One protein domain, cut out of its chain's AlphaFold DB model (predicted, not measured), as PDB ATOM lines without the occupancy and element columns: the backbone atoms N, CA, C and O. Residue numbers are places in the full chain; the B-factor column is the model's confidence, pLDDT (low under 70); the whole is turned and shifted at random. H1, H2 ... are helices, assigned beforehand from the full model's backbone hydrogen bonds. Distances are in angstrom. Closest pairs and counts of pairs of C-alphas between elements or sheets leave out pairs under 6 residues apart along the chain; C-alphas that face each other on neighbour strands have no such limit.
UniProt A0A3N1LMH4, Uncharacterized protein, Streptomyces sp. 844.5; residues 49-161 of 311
ATOM      1  N   THR A  49     -24.352 -27.940   5.218       92.31
ATOM      2  CA  THR A  49     -23.128 -27.180   4.920       92.31
ATOM      3  C   THR A  49     -22.824 -26.156   6.013       92.31
ATOM      4  O   THR A  49     -21.672 -26.030   6.423       92.31
ATOM      5  N   ALA A  50     -23.849 -25.460   6.515       92.00
ATOM      6  CA  ALA A  50     -23.712 -24.515   7.615       92.00
ATOM      7  C   ALA A  50     -23.263 -25.203   8.915       92.00
ATOM      8  O   ALA A  50     -22.360 -24.699   9.578       92.00
ATOM      9  N   LEU A  51     -23.832 -26.372   9.243       93.62
ATOM     10  CA  LEU A  51     -23.395 -27.192  10.378       93.62
ATOM     11  C   LEU A  51     -21.932 -27.623  10.224       93.62
ATOM     12  O   LEU A  51     -21.147 -27.450  11.144       93.62
ATOM     13  N   LEU A  52     -21.532 -28.159   9.072       93.44
ATOM     14  CA  LEU A  52     -20.164 -28.659   8.880       93.44
ATOM     15  C   LEU A  52     -19.102 -27.552   8.868       93.44
ATOM     16  O   LEU A  52     -17.921 -27.839   9.047       93.44
ATOM     17  N   ASN A  53     -19.505 -26.301   8.643       92.12
ATOM     18  CA  ASN A  53     -18.620 -25.140   8.699       92.12
ATOM     19  C   ASN A  53     -18.589 -24.483  10.092       92.12
ATOM     20  O   ASN A  53     -17.837 -23.528  10.287       92.12
ATOM     21  N   SER A  54     -19.389 -24.956  11.054       90.00
ATOM     22  CA  SER A  54     -19.348 -24.454  12.425       90.00
ATOM     23  C   SER A  54     -18.210 -25.103  13.225       90.00
ATOM     24  O   SER A  54     -17.747 -26.212  12.939       90.00
ATOM     25  N   GLY A  55     -17.743 -24.409  14.268       85.56
ATOM     26  CA  GLY A  55     -16.796 -24.994  15.216       85.56
ATOM     27  C   GLY A  55     -17.386 -26.249  15.866       85.56
ATOM     28  O   GLY A  55     -18.563 -26.274  16.196       85.56
ATOM     29  N   ASN A  56     -16.584 -27.297  16.055       87.06
ATOM     30  CA  ASN A  56     -16.973 -28.554  16.714       87.06
ATOM     31  C   ASN A  56     -18.175 -29.325  16.105       87.06
ATOM     32  O   ASN A  56     -18.928 -29.985  16.825       87.06
ATOM     33  N   ALA A  57     -18.366 -29.285  14.783       91.19
ATOM     34  CA  ALA A  57     -19.387 -30.097  14.108       91.19
ATOM     35  C   ALA A  57     -19.218 -31.609  14.373       91.19
ATOM     36  O   ALA A  57     -20.193 -32.315  14.616       91.19
ATOM     37  N   HIS A  58     -17.970 -32.094  14.414       92.75
ATOM     38  CA  HIS A  58     -17.644 -33.500  14.674       92.75
ATOM     39  C   HIS A  58     -18.165 -33.985  16.034       92.75
ATOM     40  O   HIS A  58     -18.800 -35.034  16.106       92.75
ATOM     41  N   GLY A  59     -17.954 -33.219  17.111       91.94
ATOM     42  CA  GLY A  59     -18.432 -33.601  18.441       91.94
ATOM     43  C   GLY A  59     -19.958 -33.695  18.512       91.94
ATOM     44  O   GLY A  59     -20.496 -34.645  19.075       91.94
ATOM     45  N   ALA A  60     -20.662 -32.750  17.885       93.12
ATOM     46  CA  ALA A  60     -22.122 -32.769  17.833       93.12
ATOM     47  C   ALA A  60     -22.663 -33.937  16.999       93.12
ATOM     48  O   ALA A  60     -23.603 -34.604  17.426       93.12
ATOM     49  N   LEU A  61     -22.041 -34.235  15.853       95.94
ATOM     50  CA  LEU A  61     -22.413 -35.390  15.035       95.94
ATOM     51  C   LEU A  61     -22.183 -36.709  15.776       95.94
ATOM     52  O   LEU A  61     -23.047 -37.574  15.706       95.94
ATOM     53  N   ALA A  62     -21.085 -36.853  16.526       95.00
ATOM     54  CA  ALA A  62     -20.802 -38.059  17.312       95.00
ATOM     55  C   ALA A  62     -21.886 -38.344  18.360       95.00
ATOM     56  O   ALA A  62     -22.252 -39.497  18.573       95.00
ATOM     57  N   ILE A  63     -22.443 -37.295  18.968       94.31
ATOM     58  CA  ILE A  63     -23.581 -37.411  19.884       94.31
ATOM     59  C   ILE A  63     -24.861 -37.740  19.102       94.31
ATOM     60  O   ILE A  63     -25.587 -38.666  19.458       94.31
ATOM     61  N   ALA A  64     -25.131 -37.011  18.018       95.50
ATOM     62  CA  ALA A  64     -26.380 -37.121  17.272       95.50
ATOM     63  C   ALA A  64     -26.554 -38.467  16.546       95.50
ATOM     64  O   ALA A  64     -27.668 -38.978  16.483       95.50
ATOM     65  N   VAL A  65     -25.483 -39.093  16.035       96.06
ATOM     66  CA  VAL A  65     -25.585 -40.422  15.391       96.06
ATOM     67  C   VAL A  65     -25.974 -41.530  16.376       96.06
ATOM     68  O   VAL A  65     -26.598 -42.521  15.982       96.06
ATOM     69  N   ALA A  66     -25.655 -41.361  17.660       92.75
ATOM     70  CA  ALA A  66     -26.044 -42.300  18.704       92.75
ATOM     71  C   ALA A  66     -27.530 -42.153  19.091       92.75
ATOM     72  O   ALA A  66     -28.154 -43.143  19.481       92.75
ATOM     73  N   GLN A  67     -28.119 -40.964  18.919       93.12
ATOM     74  CA  GLN A  67     -29.510 -40.651  19.270       93.12
ATOM     75  C   GLN A  67     -30.488 -41.097  18.167       93.12
ATOM     76  O   GLN A  67     -30.415 -40.572  17.053       93.12
ATOM     77  N   PRO A  68     -31.406 -42.053  18.420       93.06
ATOM     78  CA  PRO A  68     -32.318 -42.585  17.400       93.06
ATOM     79  C   PRO A  68     -33.098 -41.521  16.613       93.06
ATOM     80  O   PRO A  68     -33.246 -41.644  15.399       93.06
ATOM     81  N   GLU A  69     -33.553 -40.471  17.289       93.69
ATOM     82  CA  GLU A  69     -34.350 -39.369  16.751       93.69
ATOM     83  C   GLU A  69     -33.556 -38.410  15.853       93.69
ATOM     84  O   GLU A  69     -34.128 -37.801  14.948       93.69
ATOM     85  N   LEU A  70     -32.237 -38.300  16.055       94.50
ATOM     86  CA  LEU A  70     -31.361 -37.440  15.249       94.50
ATOM     87  C   LEU A  70     -30.539 -38.218  14.222       94.50
ATOM     88  O   LEU A  70     -30.013 -37.618  13.281       94.50
ATOM     89  N   ARG A  71     -30.437 -39.543  14.373       94.50
ATOM     90  CA  ARG A  71     -29.527 -40.396  13.604       94.50
ATOM     91  C   ARG A  71     -29.657 -40.210  12.097       94.50
ATOM     92  O   ARG A  71     -28.638 -40.140  11.425       94.50
ATOM     93  N   GLY A  72     -30.876 -40.103  11.566       93.38
ATOM     94  CA  GLY A  72     -31.100 -39.905  10.130       93.38
ATOM     95  C   GLY A  72     -30.454 -38.618   9.603       93.38
ATOM     96  O   GLY A  72     -29.621 -38.665   8.700       93.38
ATOM     97  N   ALA A  73     -30.761 -37.477  10.228       93.69
ATOM     98  CA  ALA A  73     -30.177 -36.184   9.865       93.69
ATOM     99  C   ALA A  73     -28.663 -36.129  10.122       93.69
ATOM    100  O   ALA A  73     -27.912 -35.548   9.335       93.69
ATOM    101  N   ALA A  74     -28.199 -36.755  11.205       96.25
ATOM    102  CA  ALA A  74     -26.780 -36.853  11.507       96.25
ATOM    103  C   ALA A  74     -26.035 -37.681  10.447       96.25
ATOM    104  O   ALA A  74     -24.967 -37.268  10.004       96.25
ATOM    105  N   LEU A  75     -26.605 -38.799   9.983       96.88
ATOM    106  CA  LEU A  75     -26.033 -39.609   8.905       96.88
ATOM    107  C   LEU A  75     -26.024 -38.866   7.564       96.88
ATOM    108  O   LEU A  75     -25.038 -38.962   6.839       96.88
ATOM    109  N   ASP A  76     -27.045 -38.062   7.258       95.12
ATOM    110  CA  ASP A  76     -27.025 -37.179   6.085       95.12
ATOM    111  C   ASP A  76     -25.872 -36.163   6.143       95.12
ATOM    112  O   ASP A  76     -25.190 -35.933   5.140       95.12
ATOM    113  N   ALA A  77     -25.622 -35.572   7.314       96.00
ATOM    114  CA  ALA A  77     -24.499 -34.662   7.511       96.00
ATOM    115  C   ALA A  77     -23.146 -35.389   7.456       96.00
ATOM    116  O   ALA A  77     -22.210 -34.900   6.822       96.00
ATOM    117  N   VAL A  78     -23.052 -36.581   8.052       97.69
ATOM    118  CA  VAL A  78     -21.881 -37.465   7.968       97.69
ATOM    119  C   VAL A  78     -21.597 -37.869   6.521       97.69
ATOM    120  O   VAL A  78     -20.431 -37.930   6.138       97.69
ATOM    121  N   ARG A  79     -22.625 -38.093   5.690       97.06
ATOM    122  CA  ARG A  79     -22.438 -38.366   4.258       97.06
ATOM    123  C   ARG A  79     -21.641 -37.245   3.599       97.06
ATOM    124  O   ARG A  79     -20.606 -37.529   3.007       97.06
ATOM    125  N   VAL A  80     -22.088 -35.999   3.770       96.00
ATOM    126  CA  VAL A  80     -21.430 -34.808   3.203       96.00
ATOM    127  C   VAL A  80     -20.047 -34.578   3.824       96.00
ATOM    128  O   VAL A  80     -19.125 -34.153   3.133       96.00
ATOM    129  N   LEU A  81     -19.872 -34.876   5.113       96.44
ATOM    130  CA  LEU A  81     -18.565 -34.807   5.767       96.44
ATOM    131  C   LEU A  81     -17.564 -35.774   5.120       96.44
ATOM    132  O   LEU A  81     -16.472 -35.360   4.754       96.44
ATOM    133  N   VAL A  82     -17.941 -37.040   4.926       97.88
ATOM    134  CA  VAL A  82     -17.079 -38.038   4.274       97.88
ATOM    135  C   VAL A  82     -16.829 -37.688   2.803       97.88
ATOM    136  O   VAL A  82     -15.725 -37.900   2.318       97.88
ATOM    137  N   GLU A  83     -17.797 -37.099   2.097       97.06
ATOM    138  CA  GLU A  83     -17.581 -36.567   0.741       97.06
ATOM    139  C   GLU A  83     -16.478 -35.494   0.703       97.06
ATOM    140  O   GLU A  83     -15.627 -35.535  -0.184       97.06
ATOM    141  N   ARG A  84     -16.410 -34.598   1.701       95.94
ATOM    142  CA  ARG A  84     -15.303 -33.628   1.825       95.94
ATOM    143  C   ARG A  84     -13.953 -34.313   2.061       95.94
ATOM    144  O   ARG A  84     -12.950 -33.874   1.510       95.94
ATOM    145  N   GLU A  85     -13.922 -35.385   2.853       96.50
ATOM    146  CA  GLU A  85     -12.706 -36.186   3.068       96.50
ATOM    147  C   GLU A  85     -12.259 -36.899   1.779       96.50
ATOM    148  O   GLU A  85     -11.062 -36.982   1.500       96.50
ATOM    149  N   ILE A  86     -13.216 -37.378   0.971       97.88
ATOM    150  CA  ILE A  86     -12.957 -37.950  -0.358       97.88
ATOM    151  C   ILE A  86     -12.346 -36.886  -1.278       97.88
ATOM    152  O   ILE A  86     -11.309 -37.142  -1.889       97.88
ATOM    153  N   ASP A  87     -12.942 -35.693  -1.352       96.62
ATOM    154  CA  ASP A  87     -12.420 -34.574  -2.152       96.62
ATOM    155  C   ASP A  87     -10.999 -34.175  -1.714       96.62
ATOM    156  O   ASP A  87     -10.141 -33.877  -2.546       96.62
ATOM    157  N   ALA A  88     -10.721 -34.234  -0.409       95.62
ATOM    158  CA  ALA A  88      -9.407 -33.957   0.167       95.62
ATOM    159  C   ALA A  88      -8.387 -35.102  -0.005       95.62
ATOM    160  O   ALA A  88      -7.240 -34.956   0.415       95.62
ATOM    161  N   SER A  89      -8.768 -36.234  -0.615       92.00
ATOM    162  CA  SER A  89      -7.929 -37.444  -0.726       92.00
ATOM    163  C   SER A  89      -7.417 -37.965   0.629       92.00
ATOM    164  O   SER A  89      -6.341 -38.564   0.715       92.00
ATOM    165  N   ALA A  90      -8.165 -37.720   1.708       92.31
ATOM    166  CA  ALA A  90      -7.821 -38.186   3.046       92.31
ATOM    167  C   ALA A  90      -8.040 -39.704   3.176       92.31
ATOM    168  O   ALA A  90      -8.585 -40.357   2.285       92.31
ATOM    169  N   ALA A  91      -7.660 -40.293   4.316       92.56
ATOM    170  CA  ALA A  91      -7.921 -41.703   4.638       92.56
ATOM    171  C   ALA A  91      -9.411 -41.961   4.974       92.56
ATOM    172  O   ALA A  91      -9.763 -42.503   6.026       92.56
ATOM    173  N   TRP A  92     -10.299 -41.558   4.067       97.50
ATOM    174  CA  TRP A  92     -11.743 -41.491   4.253       97.50
ATOM    175  C   TRP A  92     -12.422 -42.837   4.568       97.50
ATOM    176  O   TRP A  92     -13.397 -42.803   5.324       97.50
ATOM    177  N   PRO A  93     -11.962 -44.027   4.103       98.06
ATOM    178  CA  PRO A  93     -12.670 -45.272   4.413       98.06
ATOM    179  C   PRO A  93     -12.674 -45.602   5.909       98.06
ATOM    180  O   PRO A  93     -13.675 -46.097   6.426       98.06
ATOM    181  N   ALA A  94     -11.582 -45.291   6.616       96.44
ATOM    182  CA  ALA A  94     -11.494 -45.488   8.061       96.44
ATOM    183  C   ALA A  94     -12.464 -44.560   8.808       96.44
ATOM    184  O   ALA A  94     -13.158 -45.005   9.722       96.44
ATOM    185  N   GLN A  95     -12.575 -43.302   8.367       97.06
ATOM    186  CA  GLN A  95     -13.507 -42.334   8.950       97.06
ATOM    187  C   GLN A  95     -14.965 -42.701   8.672       97.06
ATOM    188  O   GLN A  95     -15.790 -42.679   9.584       97.06
ATOM    189  N   ALA A  96     -15.287 -43.124   7.450       98.31
ATOM    190  CA  ALA A  96     -16.609 -43.629   7.099       98.31
ATOM    191  C   ALA A  96     -17.016 -44.821   7.986       98.31
ATOM    192  O   ALA A  96     -18.110 -44.842   8.553       98.31
ATOM    193  N   ALA A  97     -16.115 -45.793   8.164       98.31
ATOM    194  CA  ALA A  97     -16.356 -46.949   9.023       98.31
ATOM    195  C   ALA A  97     -16.460 -46.578  10.512       98.31
ATOM    196  O   ALA A  97     -17.252 -47.177  11.239       98.31
ATOM    197  N   HIS A  98     -15.695 -45.584  10.975       97.69
ATOM    198  CA  HIS A  98     -15.806 -45.052  12.333       97.69
ATOM    199  C   HIS A  98     -17.189 -44.443  12.591       97.69
ATOM    200  O   HIS A  98     -17.842 -44.805  13.569       97.69
ATOM    201  N   TRP A  99     -17.684 -43.599  11.683       98.25
ATOM    202  CA  TRP A  99     -19.007 -42.991  11.814       98.25
ATOM    203  C   TRP A  99     -20.145 -44.012  11.823       98.25
ATOM    204  O   TRP A  99     -21.066 -43.902  12.631       98.25
ATOM    205  N   LEU A 100     -20.076 -45.030  10.961       98.50
ATOM    206  CA  LEU A 100     -21.069 -46.105  10.952       98.50
ATOM    207  C   LEU A 100     -21.024 -46.941  12.239       98.50
ATOM    208  O   LEU A 100     -22.078 -47.366  12.714       98.50
ATOM    209  N   SER A 101     -19.836 -47.145  12.820       98.00
ATOM    210  CA  SER A 101     -19.683 -47.801  14.124       98.00
ATOM    211  C   SER A 101     -20.317 -46.988  15.255       98.00
ATOM    212  O   SER A 101     -21.147 -47.527  15.988       98.00
ATOM    213  N   LEU A 102     -20.036 -45.680  15.331       97.00
ATOM    214  CA  LEU A 102     -20.662 -44.774  16.306       97.00
ATOM    215  C   LEU A 102     -22.189 -44.738  16.183       97.00
ATOM    216  O   LEU A 102     -22.895 -44.664  17.185       97.00
ATOM    217  N   ALA A 103     -22.707 -44.816  14.957       97.25
ATOM    218  CA  ALA A 103     -24.142 -44.857  14.700       97.25
ATOM    219  C   ALA A 103     -24.796 -46.204  15.064       97.25
ATOM    220  O   ALA A 103     -26.016 -46.328  14.949       97.25
ATOM    221  N   HIS A 104     -24.004 -47.222  15.426       96.88
ATOM    222  CA  HIS A 104     -24.433 -48.618  15.513       96.88
ATOM    223  C   HIS A 104     -25.220 -49.057  14.271       96.88
ATOM    224  O   HIS A 104     -26.258 -49.712  14.378       96.88
ATOM    225  N   ALA A 105     -24.738 -48.665  13.086       97.56
ATOM    226  CA  ALA A 105     -25.428 -48.922  11.830       97.56
ATOM    227  C   ALA A 105     -25.747 -50.416  11.678       97.56
ATOM    228  O   ALA A 105     -24.939 -51.280  12.032       97.56
ATOM    229  N   ASP A 106     -26.903 -50.741  11.111       97.12
ATOM    230  CA  ASP A 106     -27.198 -52.087  10.629       97.12
ATOM    231  C   ASP A 106     -26.563 -52.310   9.243       97.12
ATOM    232  O   ASP A 106     -25.804 -51.477   8.729       97.12
ATOM    233  N   TRP A 107     -26.782 -53.486   8.648       97.38
ATOM    234  CA  TRP A 107     -26.164 -53.790   7.357       97.38
ATOM    235  C   TRP A 107     -26.823 -52.994   6.230       97.38
ATOM    236  O   TRP A 107     -26.142 -52.658   5.267       97.38
ATOM    237  N   GLN A 108     -28.105 -52.654   6.363       97.38
ATOM    238  CA  GLN A 108     -28.879 -51.874   5.401       97.38
ATOM    239  C   GLN A 108     -28.356 -50.440   5.318       97.38
ATOM    240  O   GLN A 108     -28.061 -49.953   4.226       97.38
ATOM    241  N   THR A 109     -28.177 -49.796   6.472       97.44
ATOM    242  CA  THR A 109     -27.599 -48.455   6.603       97.44
ATOM    243  C   THR A 109     -26.165 -48.451   6.084       97.44
ATOM    244  O   THR A 109     -25.804 -47.597   5.279       97.44
ATOM    245  N   SER A 110     -25.361 -49.451   6.471       98.50
ATOM    246  CA  SER A 110     -23.999 -49.634   5.949       98.50
ATOM    247  C   SER A 110     -23.991 -49.761   4.420       98.50
ATOM    248  O   SER A 110     -23.274 -49.025   3.751       98.50
ATOM    249  N   ALA A 111     -24.840 -50.618   3.844       98.31
ATOM    250  CA  ALA A 111     -24.940 -50.815   2.400       98.31
ATOM    251  C   ALA A 111     -25.328 -49.526   1.661       98.31
ATOM    252  O   ALA A 111     -24.700 -49.182   0.661       98.31
ATOM    253  N   ALA A 112     -26.330 -48.794   2.158       97.50
ATOM    254  CA  ALA A 112     -26.783 -47.542   1.554       97.50
ATOM    255  C   ALA A 112     -25.676 -46.475   1.552       97.50
ATOM    256  O   ALA A 112     -25.377 -45.895   0.505       97.50
ATOM    257  N   MET A 113     -25.028 -46.268   2.700       98.38
ATOM    258  CA  MET A 113     -23.985 -45.252   2.867       98.38
ATOM    259  C   MET A 113     -22.713 -45.617   2.088       98.38
ATOM    260  O   MET A 113     -22.204 -44.810   1.312       98.38
ATOM    261  N   CYS A 114     -22.225 -46.855   2.225       98.69
ATOM    262  CA  CYS A 114     -21.022 -47.319   1.536       98.69
ATOM    263  C   CYS A 114     -21.185 -47.326   0.013       98.69
ATOM    264  O   CYS A 114     -20.233 -46.989  -0.690       98.69
ATOM    265  N   ASN A 115     -22.365 -47.680  -0.509       97.88
ATOM    266  CA  ASN A 115     -22.616 -47.647  -1.949       97.88
ATOM    267  C   ASN A 115     -22.594 -46.207  -2.490       97.88
ATOM    268  O   ASN A 115     -21.934 -45.953  -3.496       97.88
ATOM    269  N   ALA A 116     -23.235 -45.263  -1.790       96.50
ATOM    270  CA  ALA A 116     -23.216 -43.847  -2.159       96.50
ATOM    271  C   ALA A 116     -21.791 -43.266  -2.141       96.50
ATOM    272  O   ALA A 116     -21.346 -42.692  -3.136       96.50
ATOM    273  N   TRP A 117     -21.036 -43.480  -1.057       98.44
ATOM    274  CA  TRP A 117     -19.657 -42.995  -0.953       98.44
ATOM    275  C   TRP A 117     -18.725 -43.615  -1.980       98.44
ATOM    276  O   TRP A 117     -17.908 -42.912  -2.565       98.44
ATOM    277  N   ALA A 118     -18.835 -44.918  -2.234       98.12
ATOM    278  CA  ALA A 118     -17.977 -45.564  -3.213       98.12
ATOM    279  C   ALA A 118     -18.263 -45.103  -4.644       98.12
ATOM    280  O   ALA A 118     -17.320 -44.977  -5.423       98.12
ATOM    281  N   TRP A 119     -19.525 -44.820  -4.985       95.44
ATOM    282  CA  TRP A 119     -19.866 -44.195  -6.262       95.44
ATOM    283  C   TRP A 119     -19.281 -42.782  -6.364       95.44
ATOM    284  O   TRP A 119     -18.566 -42.477  -7.317       95.44
ATOM    285  N   TYR A 120     -19.499 -41.953  -5.341       96.19
ATOM    286  CA  TYR A 120     -18.968 -40.590  -5.273       96.19
ATOM    287  C   TYR A 120     -17.435 -40.549  -5.397       96.19
ATOM    288  O   TYR A 120     -16.871 -39.748  -6.146       96.19
ATOM    289  N   ALA A 121     -16.753 -41.459  -4.701       97.44
ATOM    290  CA  ALA A 121     -15.313 -41.652  -4.777       97.44
ATOM    291  C   ALA A 121     -14.856 -42.153  -6.153       97.44
ATOM    292  O   ALA A 121     -13.811 -41.730  -6.647       97.44
ATOM    293  N   HIS A 122     -15.621 -43.046  -6.788       95.19
ATOM    294  CA  HIS A 122     -15.297 -43.594  -8.103       95.19
ATOM    295  C   HIS A 122     -15.244 -42.502  -9.177       95.19
ATOM    296  O   HIS A 122     -14.223 -42.385  -9.858       95.19
ATOM    297  N   ILE A 123     -16.276 -41.657  -9.267       93.94
ATOM    298  CA  ILE A 123     -16.332 -40.566 -10.259       93.94
ATOM    299  C   ILE A 123     -15.215 -39.525 -10.049       93.94
ATOM    300  O   ILE A 123     -14.690 -38.960 -11.005       93.94
ATOM    301  N   ARG A 124     -14.743 -39.357  -8.806       94.38
ATOM    302  CA  ARG A 124     -13.607 -38.483  -8.445       94.38
ATOM    303  C   ARG A 124     -12.238 -39.143  -8.541       94.38
ATOM    304  O   ARG A 124     -11.232 -38.496  -8.275       94.38
ATOM    305  N   ARG A 125     -12.177 -40.423  -8.921       94.88
ATOM    306  CA  ARG A 125     -10.944 -41.233  -8.949       94.88
ATOM    307  C   ARG A 125     -10.260 -41.355  -7.578       94.88
ATOM    308  O   ARG A 125      -9.058 -41.586  -7.513       94.88
ATOM    309  N   GLN A 126     -11.037 -41.281  -6.501       97.06
ATOM    310  CA  GLN A 126     -10.605 -41.370  -5.097       97.06
ATOM    311  C   GLN A 126     -11.082 -42.670  -4.435       97.06
ATOM    312  O   GLN A 126     -11.572 -42.690  -3.305       97.06
ATOM    313  N   SER A 127     -11.002 -43.778  -5.177       96.81
ATOM    314  CA  SER A 127     -11.528 -45.084  -4.759       96.81
ATOM    315  C   SER A 127     -11.014 -45.509  -3.379       96.81
ATOM    316  O   SER A 127      -9.834 -45.350  -3.078       96.81
ATOM    317  N   ALA A 128     -11.862 -46.181  -2.587       97.38
ATOM    318  CA  ALA A 128     -11.457 -46.740  -1.293       97.38
ATOM    319  C   ALA A 128     -10.249 -47.686  -1.418       97.38
ATOM    320  O   ALA A 128      -9.471 -47.822  -0.479       97.38
ATOM    321  N   LEU A 129     -10.059 -48.306  -2.590       96.19
ATOM    322  CA  LEU A 129      -8.934 -49.199  -2.888       96.19
ATOM    323  C   LEU A 129      -7.564 -48.503  -2.863       96.19
ATOM    324  O   LEU A 129      -6.549 -49.189  -2.803       96.19
ATOM    325  N   LEU A 130      -7.523 -47.167  -2.913       95.44
ATOM    326  CA  LEU A 130      -6.290 -46.393  -2.747       95.44
ATOM    327  C   LEU A 130      -5.823 -46.349  -1.285       95.44
ATOM    328  O   LEU A 130      -4.640 -46.139  -1.036       95.44
ATOM    329  N   HIS A 131      -6.735 -46.574  -0.334       94.62
ATOM    330  CA  HIS A 131      -6.473 -46.464   1.105       94.62
ATOM    331  C   HIS A 131      -6.629 -47.799   1.847       94.62
ATOM    332  O   HIS A 131      -6.051 -47.995   2.914       94.62
ATOM    333  N   LEU A 132      -7.432 -48.722   1.310       93.44
ATOM    334  CA  LEU A 132      -7.637 -50.048   1.881       93.44
ATOM    335  C   LEU A 132      -6.581 -51.013   1.345       93.44
ATOM    336  O   LEU A 132      -6.622 -51.432   0.187       93.44
ATOM    337  N   HIS A 133      -5.658 -51.403   2.218       84.94
ATOM    338  CA  HIS A 133      -4.661 -52.427   1.936       84.94
ATOM    339  C   HIS A 133      -5.032 -53.738   2.638       84.94
ATOM    340  O   HIS A 133      -5.426 -53.748   3.802       84.94
ATOM    341  N   GLY A 134      -4.903 -54.857   1.923       88.56
ATOM    342  CA  GLY A 134      -5.227 -56.179   2.459       88.56
ATOM    343  C   GLY A 134      -6.730 -56.441   2.617       88.56
ATOM    344  O   GLY A 134      -7.576 -55.754   2.044       88.56
ATOM    345  N   ALA A 135      -7.060 -57.502   3.358       90.94
ATOM    346  CA  ALA A 135      -8.426 -58.017   3.487       90.94
ATOM    347  C   ALA A 135      -8.819 -58.363   4.933       90.94
ATOM    348  O   ALA A 135      -9.831 -59.031   5.147       90.94
ATOM    349  N   ASP A 136      -8.054 -57.909   5.927       89.81
ATOM    350  CA  ASP A 136      -8.234 -58.322   7.325       89.81
ATOM    351  C   ASP A 136      -9.620 -57.974   7.868       89.81
ATOM    352  O   ASP A 136     -10.243 -58.789   8.534       89.81
ATOM    353  N   HIS A 137     -10.183 -56.829   7.485       91.31
ATOM    354  CA  HIS A 137     -11.545 -56.441   7.864       91.31
ATOM    355  C   HIS A 137     -12.630 -57.436   7.385       91.31
ATOM    356  O   HIS A 137     -13.691 -57.525   7.999       91.31
ATOM    357  N   LEU A 138     -12.370 -58.213   6.324       89.00
ATOM    358  CA  LEU A 138     -13.250 -59.294   5.857       89.00
ATOM    359  C   LEU A 138     -12.890 -60.645   6.497       89.00
ATOM    360  O   LEU A 138     -13.780 -61.363   6.976       89.00
ATOM    361  N   LEU A 139     -11.599 -60.993   6.487       91.31
ATOM    362  CA  LEU A 139     -11.087 -62.319   6.860       91.31
ATOM    363  C   LEU A 139     -10.979 -62.511   8.380       91.31
ATOM    364  O   LEU A 139     -11.341 -63.565   8.903       91.31
ATOM    365  N   HIS A 140     -10.540 -61.472   9.085       89.38
ATOM    366  CA  HIS A 140     -10.251 -61.446  10.516       89.38
ATOM    367  C   HIS A 140     -10.876 -60.192  11.148       89.38
ATOM    368  O   HIS A 140     -10.154 -59.307  11.614       89.38
ATOM    369  N   PRO A 141     -12.219 -60.068  11.145       87.12
ATOM    370  CA  PRO A 141     -12.858 -58.903  11.737       87.12
ATOM    371  C   PRO A 141     -12.481 -58.822  13.220       87.12
ATOM    372  O   PRO A 141     -12.579 -59.809  13.951       87.12
ATOM    373  N   GLY A 142     -12.049 -57.640  13.656       88.69
ATOM    374  CA  GLY A 142     -11.793 -57.369  15.065       88.69
ATOM    375  C   GLY A 142     -13.069 -57.414  15.914       88.69
ATOM    376  O   GLY A 142     -14.128 -57.894  15.502       88.69
ATOM    377  N   THR A 143     -12.982 -56.874  17.126       92.12
ATOM    378  CA  THR A 143     -14.117 -56.824  18.061       92.12
ATOM    379  C   THR A 143     -15.233 -55.889  17.586       92.12
ATOM    380  O   THR A 143     -16.410 -56.188  17.797       92.12
ATOM    381  N   ASP A 144     -14.889 -54.805  16.887       96.38
ATOM    382  CA  ASP A 144     -15.858 -53.901  16.268       96.38
ATOM    383  C   ASP A 144     -16.356 -54.450  14.921       96.38
ATOM    384  O   ASP A 144     -15.783 -54.228  13.848       96.38
ATOM    385  N   ARG A 145     -17.466 -55.190  14.989       95.56
ATOM    386  CA  ARG A 145     -18.099 -55.808  13.818       95.56
ATOM    387  C   ARG A 145     -18.733 -54.793  12.868       95.56
ATOM    388  O   ARG A 145     -18.799 -55.075  11.672       95.56
ATOM    389  N   VAL A 146     -19.207 -53.648  13.365       97.69
ATOM    390  CA  VAL A 146     -19.852 -52.626  12.526       97.69
ATOM    391  C   VAL A 146     -18.798 -51.931  11.677       97.69
ATOM    392  O   VAL A 146     -18.966 -51.829  10.461       97.69
ATOM    393  N   HIS A 147     -17.676 -51.558  12.294       97.88
ATOM    394  CA  HIS A 147     -16.526 -50.998  11.596       97.88
ATOM    395  C   HIS A 147     -15.969 -51.969  10.546       97.88
ATOM    396  O   HIS A 147     -15.819 -51.607   9.379       97.88
ATOM    397  N   ALA A 148     -15.733 -53.231  10.925       97.31
ATOM    398  CA  ALA A 148     -15.226 -54.247  10.001       97.31
ATOM    399  C   ALA A 148     -16.172 -54.481   8.807       97.31
ATOM    400  O   ALA A 148     -15.714 -54.558   7.662       97.31
ATOM    401  N   ARG A 149     -17.493 -54.528   9.042       98.00
ATOM    402  CA  ARG A 149     -18.494 -54.647   7.969       98.00
ATOM    403  C   ARG A 149     -18.484 -53.431   7.046       98.00
ATOM    404  O   ARG A 149     -18.502 -53.623   5.837       98.00
ATOM    405  N   ALA A 150     -18.419 -52.212   7.582       98.56
ATOM    406  CA  ALA A 150     -18.366 -50.996   6.771       98.56
ATOM    407  C   ALA A 150     -17.132 -50.973   5.853       98.56
ATOM    408  O   ALA A 150     -17.258 -50.721   4.655       98.56
ATOM    409  N   LEU A 151     -15.951 -51.326   6.376       98.50
ATOM    410  CA  LEU A 151     -14.741 -51.476   5.557       98.50
ATOM    411  C   LEU A 151     -14.910 -52.563   4.486       98.50
ATOM    412  O   LEU A 151     -14.538 -52.353   3.332       98.50
ATOM    413  N   GLY A 152     -15.511 -53.701   4.844       98.19
ATOM    414  CA  GLY A 152     -15.806 -54.788   3.909       98.19
ATOM    415  C   GLY A 152     -16.756 -54.377   2.788       98.19
ATOM    416  O   GLY A 152     -16.485 -54.655   1.619       98.19
ATOM    417  N   HIS A 153     -17.830 -53.660   3.126       98.69
ATOM    418  CA  HIS A 153     -18.762 -53.086   2.159       98.69
ATOM    419  C   HIS A 153     -18.036 -52.115   1.228       98.69
ATOM    420  O   HIS A 153     -18.108 -52.315   0.019       98.69
ATOM    421  N   LEU A 154     -17.277 -51.143   1.756       98.69
ATOM    422  CA  LEU A 154     -16.501 -50.177   0.960       98.69
ATOM    423  C   LEU A 154     -15.501 -50.854   0.017       98.69
ATOM    424  O   LEU A 154     -15.401 -50.472  -1.152       98.69
ATOM    425  N   HIS A 155     -14.784 -51.873   0.493       98.50
ATOM    426  CA  HIS A 155     -13.836 -52.635  -0.314       98.50
ATOM    427  C   HIS A 155     -14.548 -53.343  -1.475       98.50
ATOM    428  O   HIS A 155     -14.198 -53.152  -2.642       98.50
ATOM    429  N   LEU A 156     -15.580 -54.134  -1.175       98.69
ATOM    430  CA  LEU A 156     -16.270 -54.951  -2.173       98.69
ATOM    431  C   LEU A 156     -17.061 -54.107  -3.178       98.69
ATOM    432  O   LEU A 156     -17.023 -54.395  -4.374       98.69
ATOM    433  N   VAL A 157     -17.732 -53.042  -2.733       98.62
ATOM    434  CA  VAL A 157     -18.477 -52.160  -3.640       98.62
ATOM    435  C   VAL A 157     -17.534 -51.340  -4.531       98.62
ATOM    436  O   VAL A 157     -17.814 -51.163  -5.716       98.62
ATOM    437  N   SER A 158     -16.364 -50.935  -4.025       98.44
ATOM    438  CA  SER A 158     -15.340 -50.280  -4.852       98.44
ATOM    439  C   SER A 158     -14.798 -51.226  -5.926       98.44
ATOM    440  O   SER A 158     -14.614 -50.823  -7.074       98.44
ATOM    441  N   LEU A 159     -14.599 -52.509  -5.594       98.31
ATOM    442  CA  LEU A 159     -14.252 -53.529  -6.587       98.31
ATOM    443  C   LEU A 159     -15.379 -53.754  -7.604       98.31
ATOM    444  O   LEU A 159     -15.078 -53.977  -8.776       98.31
ATOM    445  N   ARG A 160     -16.651 -53.683  -7.186       98.38
ATOM    446  CA  ARG A 160     -17.817 -53.780  -8.079       98.38
ATOM    447  C   ARG A 160     -17.843 -52.641  -9.094       98.38
ATOM    448  O   ARG A 160     -17.960 -52.927 -10.280       98.38
ATOM    449  N   TYR A 161     -17.683 -51.391  -8.661       96.56
ATOM    450  CA  TYR A 161     -17.637 -50.243  -9.579       96.56
ATOM    451  C   TYR A 161     -16.408 -50.257 -10.497       96.56
ATOM    452  O   TYR A 161     -16.470 -49.776 -11.621       96.56
TER     453      TYR A 161
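What this domain is: This is residues 49 to 161 of the 311 residues of an uncharacterized protein of Streptomyces sp. 844.5 (UniProt A0A3N1LMH4). Four helices form a bundle, H3 and H7 on opposite sides with H4 and H5 between them; H2 folds back on H3 at one side, and little H6 packs on H7 at the other. Little H1 lies far from the middle, near H2 and H3. The printed part has 113 residues with seven named helices, H1 to H7 in order, and no named strand: all helix. It is compact, with a radius of gyration of the C-alphas of 13.4 A, and rounded, spanning 35 by 31 by 20 A.

How they stand to each other: H1, residues 49 to 52, is close to but not clearly touching H2, residues 57 to 66; their closest C-alphas, Leu 51 and Ala 57, are 6.2 A apart. H2 forms a helical hairpin with H3, residues 71 to 87, at a steep tilt of 44 degrees; H3 touches it with residues 71 to 78 alone, closest at C-alphas 65 and 71, 4.3 A. H3 and H4, residues 92 to 102, form another at a shallow 14 degrees, closest at C-alphas 85 and 92, 5.5 A. H5, residues 107 to 123, touches H7, residues 145 to 161, closest at C-alphas 114 and 154, 5.4 A, the same way at a steep 41 degrees. H7 touches H6, residues 136 to 139, with residues 148 to 152 alone, closest at C-alphas 137 and 148, 4.8 A. H3 and H7 are apart. Each O i to N i+4 pair is within hydrogen-bond range in H3, H4, H5 and H7, and 5 of 6 in H2; H1 and H6 are too short for one.

Where its parts are: H1 begins at C-alpha 49 (-23.128, -27.180, 4.920). H2 measures 14.6 A, H3 24.0 A, H4 15.3 A, and H5 and H7 24.1 A each. H7 ends at C-alpha 161 (-17.637, -50.243, -9.579).

The domain as a whole: The farthest C-alphas, Ala 50 and Leu 139, are 39.9 A apart. The printed part has no cut. The link H5 to H6 is long, residues 124 to 135; the others are tight. No printed residue is under 70 in pLDDT.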